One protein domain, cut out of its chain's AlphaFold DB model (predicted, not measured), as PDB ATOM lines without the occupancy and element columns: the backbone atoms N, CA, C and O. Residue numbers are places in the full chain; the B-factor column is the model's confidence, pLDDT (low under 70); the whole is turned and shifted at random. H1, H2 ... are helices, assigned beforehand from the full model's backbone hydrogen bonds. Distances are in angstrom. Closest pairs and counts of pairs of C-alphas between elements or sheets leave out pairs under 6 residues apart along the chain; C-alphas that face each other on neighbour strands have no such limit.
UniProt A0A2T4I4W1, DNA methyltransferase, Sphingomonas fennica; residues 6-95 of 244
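Overview. This is residues 6 to 95 of the 244 residues of the protein "DNA methyltransferase" of Sphingomonas fennica (UniProt A0A2T4I4W1). Two pairs of helices are joined side to side: H2 and H3 make a helical hairpin, and H1, on H3, lies side by side with H4 as an antiparallel pair. A long loop, residues 51 to 77, reaches out at one end of the longest axis, and residues 90 to 95 stick out free at the other. The printed part has 90 residues with four named helices, H1, H2, H3 and H4 in chain order, and no named strand; the class is all helix. It is compact, with a radius of gyration of the C-alphas of 13.6 A and spans of 44 by 31 by 22 A.

Arrangement. H1, residues 6 to 14, touches H3, residues 37 to 50, at a steep tilt of 43 degrees, the same way; H3 does so with residues 38 to 42 alone, and the closest C-alphas, of Leu 8 and Phe 42, are 6.7 A apart. H1 touches H4, residues 78 to 90, at a shallow tilt of 3 degrees, opposite ways, closest at the C-alphas of Ala 9 and Ile 82, 5.8 A. H2, residues 19 to 29, touches H3 in their hairpin at a steep tilt of 43 degrees, opposite ways, closest at the C-alphas of Leu 25 and Ala 43, 5.0 A. The packing is mostly crossed, but only just: 1 of these 3 pairs is at a shallow tilt. H2 and H4 are apart, as are H1 and H2, and H3 and H4. In H1, H2, H3 and H4 every O i to N i+4 pair is within hydrogen-bond range.

Along the chain. H1 begins at C-alpha 6, (172.978, 192.829, 199.352), and is 12.1 A long from first to last C-alpha. H2 measures 15.5 A, and H3, the longest by residues, 19.7 A. H4 measures 18.2 A and ends at C-alpha 90, (179.618, 191.672, 209.171).

Size, cuts and confidence. The two C-alphas farthest apart, of Thr 67 and Arg 93, are 44.5 A apart. The printed part has no cut. The link H1 to H2 is tight, H2 to H3 short, and H3 to H4 long, with 27 residues. The mean pLDDT of the printed part is 94.8, and no printed residue is under 70.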
ATOM      1  N   ASP A   6     174.328 192.297 199.545       96.25
ATOM      2  CA  ASP A   6     172.978 192.829 199.352       96.25
ATOM      3  C   ASP A   6     172.351 192.271 198.069       96.25
ATOM      4  O   ASP A   6     171.196 191.847 198.068       96.25
ATOM      5  N   GLU A   7     173.138 192.160 196.998       97.56
ATOM      6  CA  GLU A   7     172.702 191.574 195.733       97.56
ATOM      7  C   GLU A   7     172.394 190.081 195.884       97.56
ATOM      8  O   GLU A   7     171.383 189.597 195.376       97.56
ATOM      9  N   LEU A   8     173.219 189.338 196.635       97.31
ATOM     10  CA  LEU A   8     172.939 187.931 196.926       97.31
ATOM     11  C   LEU A   8     171.666 187.773 197.771       97.31
ATOM     12  O   LEU A   8     170.878 186.860 197.523       97.31
ATOM     13  N   ALA A   9     171.446 188.646 198.756       97.44
ATOM     14  CA  ALA A   9     170.232 188.632 199.570       97.44
ATOM     15  C   ALA A   9     168.982 188.925 198.727       97.44
ATOM     16  O   ALA A   9     167.989 188.206 198.853       97.44
ATOM     17  N   ALA A  10     169.054 189.906 197.820       97.94
ATOM     18  CA  ALA A  10     167.983 190.208 196.874       97.94
ATOM     19  C   ALA A  10     167.658 188.995 195.989       97.94
ATOM     20  O   ALA A  10     166.504 188.578 195.921       97.94
ATOM     21  N   LEU A  11     168.673 188.325 195.424       98.12
ATOM     22  CA  LEU A  11     168.465 187.101 194.640       98.12
ATOM     23  C   LEU A  11     167.743 186.005 195.441       98.12
ATOM     24  O   LEU A  11     166.853 185.339 194.909       98.12
ATOM     25  N   ILE A  12     168.078 185.822 196.722       97.94
ATOM     26  CA  ILE A  12     167.409 184.848 197.602       97.94
ATOM     27  C   ILE A  12     165.944 185.235 197.852       97.94
ATOM     28  O   ILE A  12     165.077 184.356 197.895       97.94
ATOM     29  N   ILE A  13     165.654 186.528 198.023       97.94
ATOM     30  CA  ILE A  13     164.296 187.041 198.247       97.94
ATOM     31  C   ILE A  13     163.446 186.875 196.989       97.94
ATOM     32  O   ILE A  13     162.367 186.282 197.069       97.94
ATOM     33  N   ASP A  14     163.950 187.316 195.844       97.88
ATOM     34  CA  ASP A  14     163.149 187.501 194.634       97.88
ATOM     35  C   ASP A  14     162.984 186.216 193.819       97.88
ATOM     36  O   ASP A  14     162.024 186.061 193.065       97.88
ATOM     37  N   THR A  15     163.887 185.248 193.989       98.12
ATOM     38  CA  THR A  15     163.854 184.016 193.197       98.12
ATOM     39  C   THR A  15     162.792 183.030 193.719       98.12
ATOM     40  O   THR A  15     162.784 182.700 194.919       98.12
ATOM     41  N   PRO A  16     161.904 182.505 192.849       98.00
ATOM     42  CA  PRO A  16     160.995 181.410 193.186       98.00
ATOM     43  C   PRO A  16     161.742 180.123 193.554       98.00
ATOM     44  O   PRO A  16     162.780 179.796 192.982       98.00
ATOM     45  N   VAL A  17     161.209 179.358 194.508       98.00
ATOM     46  CA  VAL A  17     161.817 178.092 194.946       98.00
ATOM     47  C   VAL A  17     161.054 176.925 194.327       98.00
ATOM     48  O   VAL A  17     160.230 176.287 194.975       98.00
ATOM     49  N   ASP A  18     161.307 176.668 193.044       97.44
ATOM     50  CA  ASP A  18     160.656 175.606 192.274       97.44
ATOM     51  C   ASP A  18     161.642 174.808 191.401       97.44
ATOM     52  O   ASP A  18     162.829 175.129 191.269       97.44
ATOM     53  N   VAL A  19     161.153 173.702 190.830       97.12
ATOM     54  CA  VAL A  19     161.969 172.784 190.019       97.12
ATOM     55  C   VAL A  19     162.456 173.450 188.727       97.12
ATOM     56  O   VAL A  19     163.573 173.173 188.293       97.12
ATOM     57  N   ALA A  20     161.672 174.357 188.138       97.75
ATOM     58  CA  ALA A  20     162.055 175.074 186.923       97.75
ATOM     59  C   ALA A  20     163.252 176.005 187.177       97.75
ATOM     60  O   ALA A  20     164.245 175.969 186.448       97.75
ATOM     61  N   THR A  21     163.207 176.769 188.267       97.94
ATOM     62  CA  THR A  21     164.306 177.616 188.738       97.94
ATOM     63  C   THR A  21     165.538 176.772 189.049       97.94
ATOM     64  O   THR A  21     166.645 177.116 188.631       97.94
ATOM     65  N   ARG A  22     165.358 175.628 189.718       96.56
ATOM     66  CA  ARG A  22     166.436 174.671 189.990       96.56
ATOM     67  C   ARG A  22     167.107 174.177 188.708       96.56
ATOM     68  O   ARG A  22     168.333 174.107 188.653       96.56
ATOM     69  N   ASP A  23     166.332 173.820 187.688       96.50
ATOM     70  CA  ASP A  23     166.865 173.334 186.413       96.50
ATOM     71  C   ASP A  23     167.616 174.453 185.663       96.50
ATOM     72  O   ASP A  23     168.732 174.214 185.196       96.50
ATOM     73  N   ARG A  24     167.098 175.691 185.676       97.12
ATOM     74  CA  ARG A  24     167.792 176.881 185.149       97.12
ATOM     75  C   ARG A  24     169.132 177.130 185.845       97.12
ATOM     76  O   ARG A  24     170.147 177.288 185.181       97.12
ATOM     77  N   LEU A  25     169.157 177.135 187.179       96.81
ATOM     78  CA  LEU A  25     170.380 177.385 187.951       96.81
ATOM     79  C   LEU A  25     171.383 176.227 187.842       96.81
ATOM     80  O   LEU A  25     172.589 176.453 187.898       96.81
ATOM     81  N   LYS A  26     170.922 174.990 187.601       95.12
ATOM     82  CA  LYS A  26     171.829 173.890 187.239       95.12
ATOM     83  C   LYS A  26     172.520 174.144 185.898       95.12
ATOM     84  O   LYS A  26     173.691 173.809 185.772       95.12
ATOM     85  N   ALA A  27     171.817 174.714 184.920       95.31
ATOM     86  CA  ALA A  27     172.411 175.052 183.628       95.31
ATOM     87  C   ALA A  27     173.478 176.152 183.758       95.31
ATOM     88  O   ALA A  27     174.522 176.036 183.127       95.31
ATOM     89  N   VAL A  28     173.268 177.141 184.638       95.50
ATOM     90  CA  VAL A  28     174.271 178.180 184.949       95.50
ATOM     91  C   VAL A  28     175.589 177.556 185.428       95.50
ATOM     92  O   VAL A  28     176.642 177.875 184.886       95.50
ATOM     93  N   LEU A  29     175.547 176.594 186.361       91.50
ATOM     94  CA  LEU A  29     176.765 175.885 186.794       91.50
ATOM     95  C   LEU A  29     177.404 175.020 185.696       91.50
ATOM     96  O   LEU A  29     178.587 174.709 185.780       91.50
ATOM     97  N   GLY A  30     176.637 174.606 184.686       90.50
ATOM     98  CA  GLY A  30     177.143 173.861 183.532       90.50
ATOM     99  C   GLY A  30     177.782 174.742 182.455       90.50
ATOM    100  O   GLY A  30     178.230 174.223 181.437       90.50
ATOM    101  N   SER A  31     177.787 176.064 182.629       92.25
ATOM    102  CA  SER A  31     178.367 177.019 181.680       92.25
ATOM    103  C   SER A  31     179.022 178.190 182.423       92.25
ATOM    104  O   SER A  31     178.583 179.330 182.262       92.25
ATOM    105  N   PRO A  32     180.051 177.920 183.252       89.56
ATOM    106  CA  PRO A  32     180.629 178.924 184.140       89.56
ATOM    107  C   PRO A  32     181.230 180.123 183.405       89.56
ATOM    108  O   PRO A  32     181.083 181.242 183.879       89.56
ATOM    109  N   ASP A  33     181.787 179.920 182.210       93.69
ATOM    110  CA  ASP A  33     182.373 180.995 181.394       93.69
ATOM    111  C   ASP A  33     181.350 182.051 180.929       93.69
ATOM    112  O   ASP A  33     181.726 183.135 180.492       93.69
ATOM    113  N   ASN A  34     180.049 181.746 181.021       93.50
ATOM    114  CA  ASN A  34     178.951 182.627 180.612       93.50
ATOM    115  C   ASN A  34     178.202 183.251 181.802       93.50
ATOM    116  O   ASN A  34     177.118 183.803 181.609       93.50
ATOM    117  N   ALA A  35     178.726 183.127 183.023       94.69
ATOM    118  CA  ALA A  35     178.069 183.588 184.238       94.69
ATOM    119  C   ALA A  35     179.021 184.421 185.104       94.69
ATOM    120  O   ALA A  35     180.219 184.164 185.174       94.69
ATOM    121  N   SER A  36     178.475 185.417 185.795       94.75
ATOM    122  CA  SER A  36     179.211 186.172 186.810       94.75
ATOM    123  C   SER A  36     179.428 185.351 188.087       94.75
ATOM    124  O   SER A  36     178.653 184.445 188.402       94.75
ATOM    125  N   ASP A  37     180.419 185.729 188.899       93.44
ATOM    126  CA  ASP A  37     180.662 185.114 190.217       93.44
ATOM    127  C   ASP A  37     179.430 185.161 191.131       93.44
ATOM    128  O   ASP A  37     179.182 184.239 191.914       93.44
ATOM    129  N   LEU A  38     178.631 186.229 191.034       95.75
ATOM    130  CA  LEU A  38     177.384 186.355 191.782       95.75
ATOM    131  C   LEU A  38     176.356 185.314 191.325       95.75
ATOM    132  O   LEU A  38     175.726 184.673 192.166       95.75
ATOM    133  N   GLU A  39     176.202 185.118 190.014       96.06
ATOM    134  CA  GLU A  39     175.291 184.120 189.447       96.06
ATOM    135  C   GLU A  39     175.739 182.696 189.774       96.06
ATOM    136  O   GLU A  39     174.912 181.880 190.185       96.06
ATOM    137  N   LEU A  40     177.039 182.405 189.669       95.75
ATOM    138  CA  LEU A  40     177.612 181.111 190.040       95.75
ATOM    139  C   LEU A  40     177.453 180.834 191.533       95.75
ATOM    140  O   LEU A  40     176.966 179.769 191.924       95.75
ATOM    141  N   GLY A  41     177.787 181.814 192.374       95.25
ATOM    142  CA  GLY A  41     177.618 181.726 193.818       95.25
ATOM    143  C   GLY A  41     176.156 181.520 194.217       95.25
ATOM    144  O   GLY A  41     175.856 180.663 195.054       95.25
ATOM    145  N   PHE A  42     175.228 182.245 193.586       97.50
ATOM    146  CA  PHE A  42     173.797 182.080 193.828       97.50
ATOM    147  C   PHE A  42     173.275 180.724 193.339       97.50
ATOM    148  O   PHE A  42     172.534 180.060 194.066       97.50
ATOM    149  N   ALA A  43     173.688 180.267 192.155       96.94
ATOM    150  CA  ALA A  43     173.309 178.963 191.623       96.94
ATOM    151  C   ALA A  43     173.795 177.824 192.531       96.94
ATOM    152  O   ALA A  43     173.004 176.959 192.918       96.94
ATOM    153  N   MET A  44     175.064 177.858 192.949       95.69
ATOM    154  CA  MET A  44     175.635 176.893 193.892       95.69
ATOM    155  C   MET A  44     174.866 176.890 195.218       95.69
ATOM    156  O   MET A  44     174.465 175.829 195.705       95.69
ATOM    157  N   PHE A  45     174.607 178.073 195.779       97.00
ATOM    158  CA  PHE A  45     173.831 178.231 197.005       97.00
ATOM    159  C   PHE A  45     172.421 177.640 196.865       97.00
ATOM    160  O   PHE A  45     171.985 176.858 197.716       97.00
ATOM    161  N   PHE A  46     171.717 177.970 195.781       97.75
ATOM    162  CA  PHE A  46     170.351 177.517 195.554       97.75
ATOM    163  C   PHE A  46     170.273 175.996 195.444       97.75
ATOM    164  O   PHE A  46     169.461 175.362 196.121       97.75
ATOM    165  N   LEU A  47     171.148 175.386 194.644       96.50
ATOM    166  CA  LEU A  47     171.196 173.933 194.481       96.50
ATOM    167  C   LEU A  47     171.557 173.242 195.795       96.50
ATOM    168  O   LEU A  47     170.882 172.299 196.198       96.50
ATOM    169  N   ASN A  48     172.541 173.756 196.531       96.25
ATOM    170  CA  ASN A  48     172.901 173.213 197.838       96.25
ATOM    171  C   ASN A  48     171.729 173.258 198.840       96.25
ATOM    172  O   ASN A  48     171.575 172.363 199.672       96.25
ATOM    173  N   ARG A  49     170.866 174.276 198.779       96.94
ATOM    174  CA  ARG A  49     169.694 174.358 199.663       96.94
ATOM    175  C   ARG A  49     168.500 173.534 199.181       96.94
ATOM    176  O   ARG A  49     167.680 173.147 200.005       96.94
ATOM    177  N   THR A  50     168.422 173.218 197.893       96.75
ATOM    178  CA  THR A  50     167.278 172.512 197.284       96.75
ATOM    179  C   THR A  50     167.560 171.047 196.930       96.75
ATOM    180  O   THR A  50     166.646 170.301 196.569       96.75
ATOM    181  N   HIS A  51     168.809 170.593 197.055       95.00
ATOM    182  CA  HIS A  51     169.223 169.210 196.818       95.00
ATOM    183  C   HIS A  51     169.293 168.374 198.097       95.00
ATOM    184  O   HIS A  51     169.562 168.854 199.204       95.00
ATOM    185  N   ARG A  52     169.082 167.064 197.937       90.25
ATOM    186  CA  ARG A  52     169.236 166.074 199.006       90.25
ATOM    187  C   ARG A  52     170.657 166.126 199.560       90.25
ATOM    188  O   ARG A  52     171.627 166.151 198.808       90.25
ATOM    189  N   SER A  53     170.753 166.191 200.888       86.69
ATOM    190  CA  SER A  53     172.011 166.347 201.632       86.69
ATOM    191  C   SER A  53     172.835 167.593 201.270       86.69
ATOM    192  O   SER A  53     173.932 167.760 201.778       86.69
ATOM    193  N   GLY A  54     172.302 168.504 200.447       87.94
ATOM    194  CA  GLY A  54     173.032 169.654 199.912       87.94
ATOM    195  C   GLY A  54     174.145 169.318 198.921       87.94
ATOM    196  O   GLY A  54     174.971 170.172 198.616       87.94
ATOM    197  N   ILE A  55     174.163 168.097 198.389       85.69
ATOM    198  CA  ILE A  55     175.151 167.676 197.395       85.69
ATOM    199  C   ILE A  55     174.723 168.228 196.030       85.69
ATOM    200  O   ILE A  55     173.580 168.034 195.612       85.69
ATOM    201  N   LEU A  56     175.623 168.894 195.300       83.88
ATOM    202  CA  LEU A  56     175.307 169.486 193.989       83.88
ATOM    203  C   LEU A  56     174.889 168.430 192.952       83.88
ATOM    204  O   LEU A  56     173.963 168.657 192.178       83.88
ATOM    205  N   ASN A  57     175.488 167.240 193.017       80.31
ATOM    206  CA  ASN A  57     175.092 166.071 192.223       80.31
ATOM    207  C   ASN A  57     173.926 165.275 192.837       80.31
ATOM    208  O   ASN A  57     173.448 164.305 192.251       80.31
ATOM    209  N   GLY A  58     173.441 165.682 194.011       80.94
ATOM    210  CA  GLY A  58     172.263 165.106 194.643       80.94
ATOM    211  C   GLY A  58     170.981 165.421 193.868       80.94
ATOM    212  O   GLY A  58     170.855 166.439 193.190       80.94
ATOM    213  N   GLY A  59     169.988 164.539 193.985       88.75
ATOM    214  CA  GLY A  59     168.647 164.806 193.461       88.75
ATOM    215  C   GLY A  59     167.939 165.927 194.228       88.75
ATOM    216  O   GLY A  59     168.269 166.213 195.379       88.75
ATOM    217  N   VAL A  60     166.911 166.525 193.624       94.62
ATOM    218  CA  VAL A  60     166.071 167.541 194.279       94.62
ATOM    219  C   VAL A  60     165.348 166.967 195.510       94.62
ATOM    220  O   VAL A  60     164.916 165.801 195.528       94.62
ATOM    221  N   ILE A  61     165.217 167.771 196.566       94.44
ATOM    222  CA  ILE A  61     164.399 167.418 197.733       94.44
ATOM    223  C   ILE A  61     162.950 167.225 197.266       94.44
ATOM    224  O   ILE A  61     162.443 167.977 196.441       94.44
ATOM    225  N   GLY A  62     162.299 166.163 197.743       91.25
ATOM    226  CA  GLY A  62     160.925 165.833 197.344       91.25
ATOM    227  C   GLY A  62     160.768 165.108 196.007       91.25
ATOM    228  O   GLY A  62     159.659 164.673 195.707       91.25
ATOM    229  N   GLY A  63     161.858 164.901 195.254       92.62
ATOM    230  CA  GLY A  63     161.813 164.283 193.920       92.62
ATOM    231  C   GLY A  63     161.332 165.254 192.838       92.62
ATOM    232  O   GLY A  63     160.809 166.318 193.150       92.62
ATOM    233  N   ARG A  64     161.534 164.927 191.555       92.88
ATOM    234  CA  ARG A  64     161.185 165.848 190.452       92.88
ATOM    235  C   ARG A  64     159.698 166.201 190.440       92.88
ATOM    236  O   ARG A  64     159.371 167.370 190.300       92.88
ATOM    237  N   ASP A  65     158.844 165.225 190.724       94.12
ATOM    238  CA  ASP A  65     157.388 165.413 190.767       94.12
ATOM    239  C   ASP A  65     156.904 166.116 192.043       94.12
ATOM    240  O   ASP A  65     155.710 166.331 192.223       94.12
ATOM    241  N   GLN A  66     157.818 166.445 192.966       95.44
ATOM    242  CA  GLN A  66     157.512 167.115 194.231       95.44
ATOM    243  C   GLN A  66     156.399 166.415 195.025       95.44
ATOM    244  O   GLN A  66     155.612 167.060 195.710       95.44
ATOM    245  N   THR A  67     156.336 165.082 194.986       91.50
ATOM    246  CA  THR A  67     155.321 164.273 195.687       91.50
ATOM    247  C   THR A  67     155.759 163.838 197.085       91.50
ATOM    248  O   THR A  67     154.926 163.446 197.898       91.50
ATOM    249  N   GLY A  68     157.050 163.962 197.415       86.81
ATOM    250  CA  GLY A  68     157.582 163.587 198.725       86.81
ATOM    251  C   GLY A  68     157.026 164.413 199.894       86.81
ATOM    252  O   GLY A  68     156.498 165.513 199.709       86.81
ATOM    253  N   LYS A  69     157.199 163.886 201.118       91.50
ATOM    254  CA  LYS A  69     156.837 164.563 202.384       91.50
ATOM    255  C   LYS A  69     157.488 165.942 202.508       91.50
ATOM    256  O   LYS A  69     156.857 166.886 202.963       91.50
ATOM    257  N   TRP A  70     158.753 166.031 202.115       93.44
ATOM    258  CA  TRP A  70     159.515 167.273 202.073       93.44
ATOM    259  C   TRP A  70     159.552 167.782 200.640       93.44
ATOM    260  O   TRP A  70     159.805 166.987 199.737       93.44
ATOM    261  N   LYS A  71     159.308 169.077 200.441       96.12
ATOM    262  CA  LYS A  71     159.366 169.738 199.134       96.12
ATOM    263  C   LYS A  71     160.715 170.429 198.933       96.12
ATOM    264  O   LYS A  71     161.555 170.447 199.834       96.12
ATOM    265  N   ILE A  72     160.930 170.960 197.738       96.81
ATOM    266  CA  ILE A  72     162.165 171.628 197.319       96.81
ATOM    267  C   ILE A  72     162.599 172.762 198.263       96.81
ATOM    268  O   ILE A  72     163.793 172.969 198.473       96.81
ATOM    269  N   ASP A  73     161.640 173.442 198.883       96.31
ATOM    270  CA  ASP A  73     161.830 174.570 199.792       96.31
ATOM    271  C   ASP A  73     162.084 174.165 201.254       96.31
ATOM    272  O   ASP A  73     162.359 175.029 202.085       96.31
ATOM    273  N   ALA A  74     162.074 172.867 201.588       95.88
ATOM    274  CA  ALA A  74     162.147 172.384 202.974       95.88
ATOM    275  C   ALA A  74     163.397 172.852 203.749       95.88
ATOM    276  O   ALA A  74     163.422 172.796 204.977       95.88
ATOM    277  N   ARG A  75     164.452 173.289 203.048       95.12
ATOM    278  CA  ARG A  75     165.682 173.855 203.634       95.12
ATOM    279  C   ARG A  75     165.977 175.278 203.136       95.12
ATOM    280  O   ARG A  75     167.076 175.783 203.360       95.12
ATOM    281  N   TYR A  76     165.010 175.919 202.479       97.12
ATOM    282  CA  TYR A  76     165.124 177.245 201.868       97.12
ATOM    283  C   TYR A  76     164.388 178.324 202.682       97.12
ATOM    284  O   TYR A  76     163.610 179.116 202.157       97.12
ATOM    285  N   ASN A  77     164.623 178.375 203.998       96.12
ATOM    286  CA  ASN A  77     164.111 179.473 204.821       96.12
ATOM    287  C   ASN A  77     164.889 180.760 204.494       96.12
ATOM    288  O   ASN A  77     165.981 180.981 205.021       96.12
ATOM    289  N   LYS A  78     164.321 181.594 203.616       97.75
ATOM    290  CA  LYS A  78     164.951 182.818 203.095       97.75
ATOM    291  C   LYS A  78     165.475 183.723 204.212       97.75
ATOM    292  O   LYS A  78     166.650 184.074 204.203       97.75
ATOM    293  N   GLY A  79     164.643 184.031 205.209       97.94
ATOM    294  CA  GLY A  79     165.019 184.921 206.308       97.94
ATOM    295  C   GLY A  79     166.199 184.391 207.123       97.94
ATOM    296  O   GLY A  79     167.144 185.126 207.395       97.94
ATOM    297  N   ASP A  80     166.183 183.109 207.494       97.75
ATOM    298  CA  ASP A  80     167.281 182.492 208.251       97.75
ATOM    299  C   ASP A  80     168.579 182.438 207.442       97.75
ATOM    300  O   ASP A  80     169.669 182.608 207.995       97.75
ATOM    301  N   LEU A  81     168.469 182.174 206.141       97.62
ATOM    302  CA  LEU A  81     169.608 182.089 205.238       97.62
ATOM    303  C   LEU A  81     170.274 183.451 205.040       97.62
ATOM    304  O   LEU A  81     171.492 183.547 205.189       97.62
ATOM    305  N   ILE A  82     169.483 184.496 204.797       98.00
ATOM    306  CA  ILE A  82     169.970 185.873 204.651       98.00
ATOM    307  C   ILE A  82     170.668 186.321 205.937       98.00
ATOM    308  O   ILE A  82     171.825 186.728 205.882       98.00
ATOM    309  N   ARG A  83     170.059 186.091 207.111       97.81
ATOM    310  CA  ARG A  83     170.691 186.426 208.400       97.81
ATOM    311  C   ARG A  83     172.044 185.742 208.606       97.81
ATOM    312  O   ARG A  83     172.932 186.302 209.246       97.81
ATOM    313  N   ARG A  84     172.237 184.516 208.105       96.69
ATOM    314  CA  ARG A  84     173.546 183.834 208.173       96.69
ATOM    315  C   ARG A  84     174.571 184.487 207.247       96.69
ATOM    316  O   ARG A  84     175.715 184.649 207.662       96.69
ATOM    317  N   ILE A  85     174.166 184.869 206.036       96.06
ATOM    318  CA  ILE A  85     175.026 185.558 205.064       96.06
ATOM    319  C   ILE A  85     175.451 186.926 205.612       96.06
ATOM    320  O   ILE A  85     176.644 187.220 205.654       96.06
ATOM    321  N   GLU A  86     174.512 187.713 206.138       96.06
ATOM    322  CA  GLU A  86     174.784 189.021 206.750       96.06
ATOM    323  C   GLU A  86     175.751 188.914 207.937       96.06
ATOM    324  O   GLU A  86     176.660 189.731 208.083       96.06
ATOM    325  N   ARG A  87     175.622 187.872 208.771       96.50
ATOM    326  CA  ARG A  87     176.559 187.624 209.882       96.50
ATOM    327  C   ARG A  87     177.985 187.359 209.403       96.50
ATOM    328  O   ARG A  87     178.925 187.811 210.056       96.50
ATOM    329  N   ILE A  88     178.154 186.635 208.296       95.62
ATOM    330  CA  ILE A  88     179.470 186.407 207.683       95.62
ATOM    331  C   ILE A  88     180.004 187.730 207.117       95.62
ATOM    332  O   ILE A  88     181.137 188.112 207.409       95.62
ATOM    333  N   ALA A  89     179.171 188.481 206.394       95.44
ATOM    334  CA  ALA A  89     179.531 189.775 205.814       95.44
ATOM    335  C   ALA A  89     179.912 190.829 206.869       95.44
ATOM    336  O   ALA A  89     180.832 191.622 206.662       95.44
ATOM    337  N   ALA A  90     179.268 190.814 208.039       95.62
ATOM    338  CA  ALA A  90     179.618 191.672 209.171       95.62
ATOM    339  C   ALA A  90     181.025 191.374 209.724       95.62
ATOM    340  O   ALA A  90     181.671 192.245 210.306       95.62
ATOM    341  N   ALA A  91     181.530 190.153 209.524       96.12
ATOM    342  CA  ALA A  91     182.879 189.755 209.905       96.12
ATOM    343  C   ALA A  91     183.918 189.934 208.782       96.12
ATOM    344  O   ALA A  91     185.081 189.626 209.027       96.12
ATOM    345  N   ARG A  92     183.557 190.473 207.604       95.12
ATOM    346  CA  ARG A  92     184.427 190.505 206.406       95.12
ATOM    347  C   ARG A  92     185.817 191.103 206.629       95.12
ATOM    348  O   ARG A  92     186.789 190.585 206.113       95.12
ATOM    349  N   ARG A  93     185.949 192.124 207.486       95.44
ATOM    350  CA  ARG A  93     187.255 192.734 207.829       95.44
ATOM    351  C   ARG A  93     188.215 191.785 208.567       95.44
ATOM    352  O   ARG A  93     189.364 192.143 208.787       95.44
ATOM    353  N   ARG A  94     187.732 190.619 209.003       95.75
ATOM    354  CA  ARG A  94     188.489 189.553 209.676       95.75
ATOM    355  C   ARG A  94     188.615 188.294 208.809       95.75
ATOM    356  O   ARG A  94     189.040 187.267 209.325       95.75
ATOM    357  N   ILE A  95     188.194 188.349 207.544       95.50
ATOM    358  CA  ILE A  95     188.173 187.208 206.628       95.50
ATOM    359  C   ILE A  95     188.973 187.590 205.382       95.50
ATOM    360  O   ILE A  95     188.598 188.507 204.662       95.50
TER     361      ILE A  95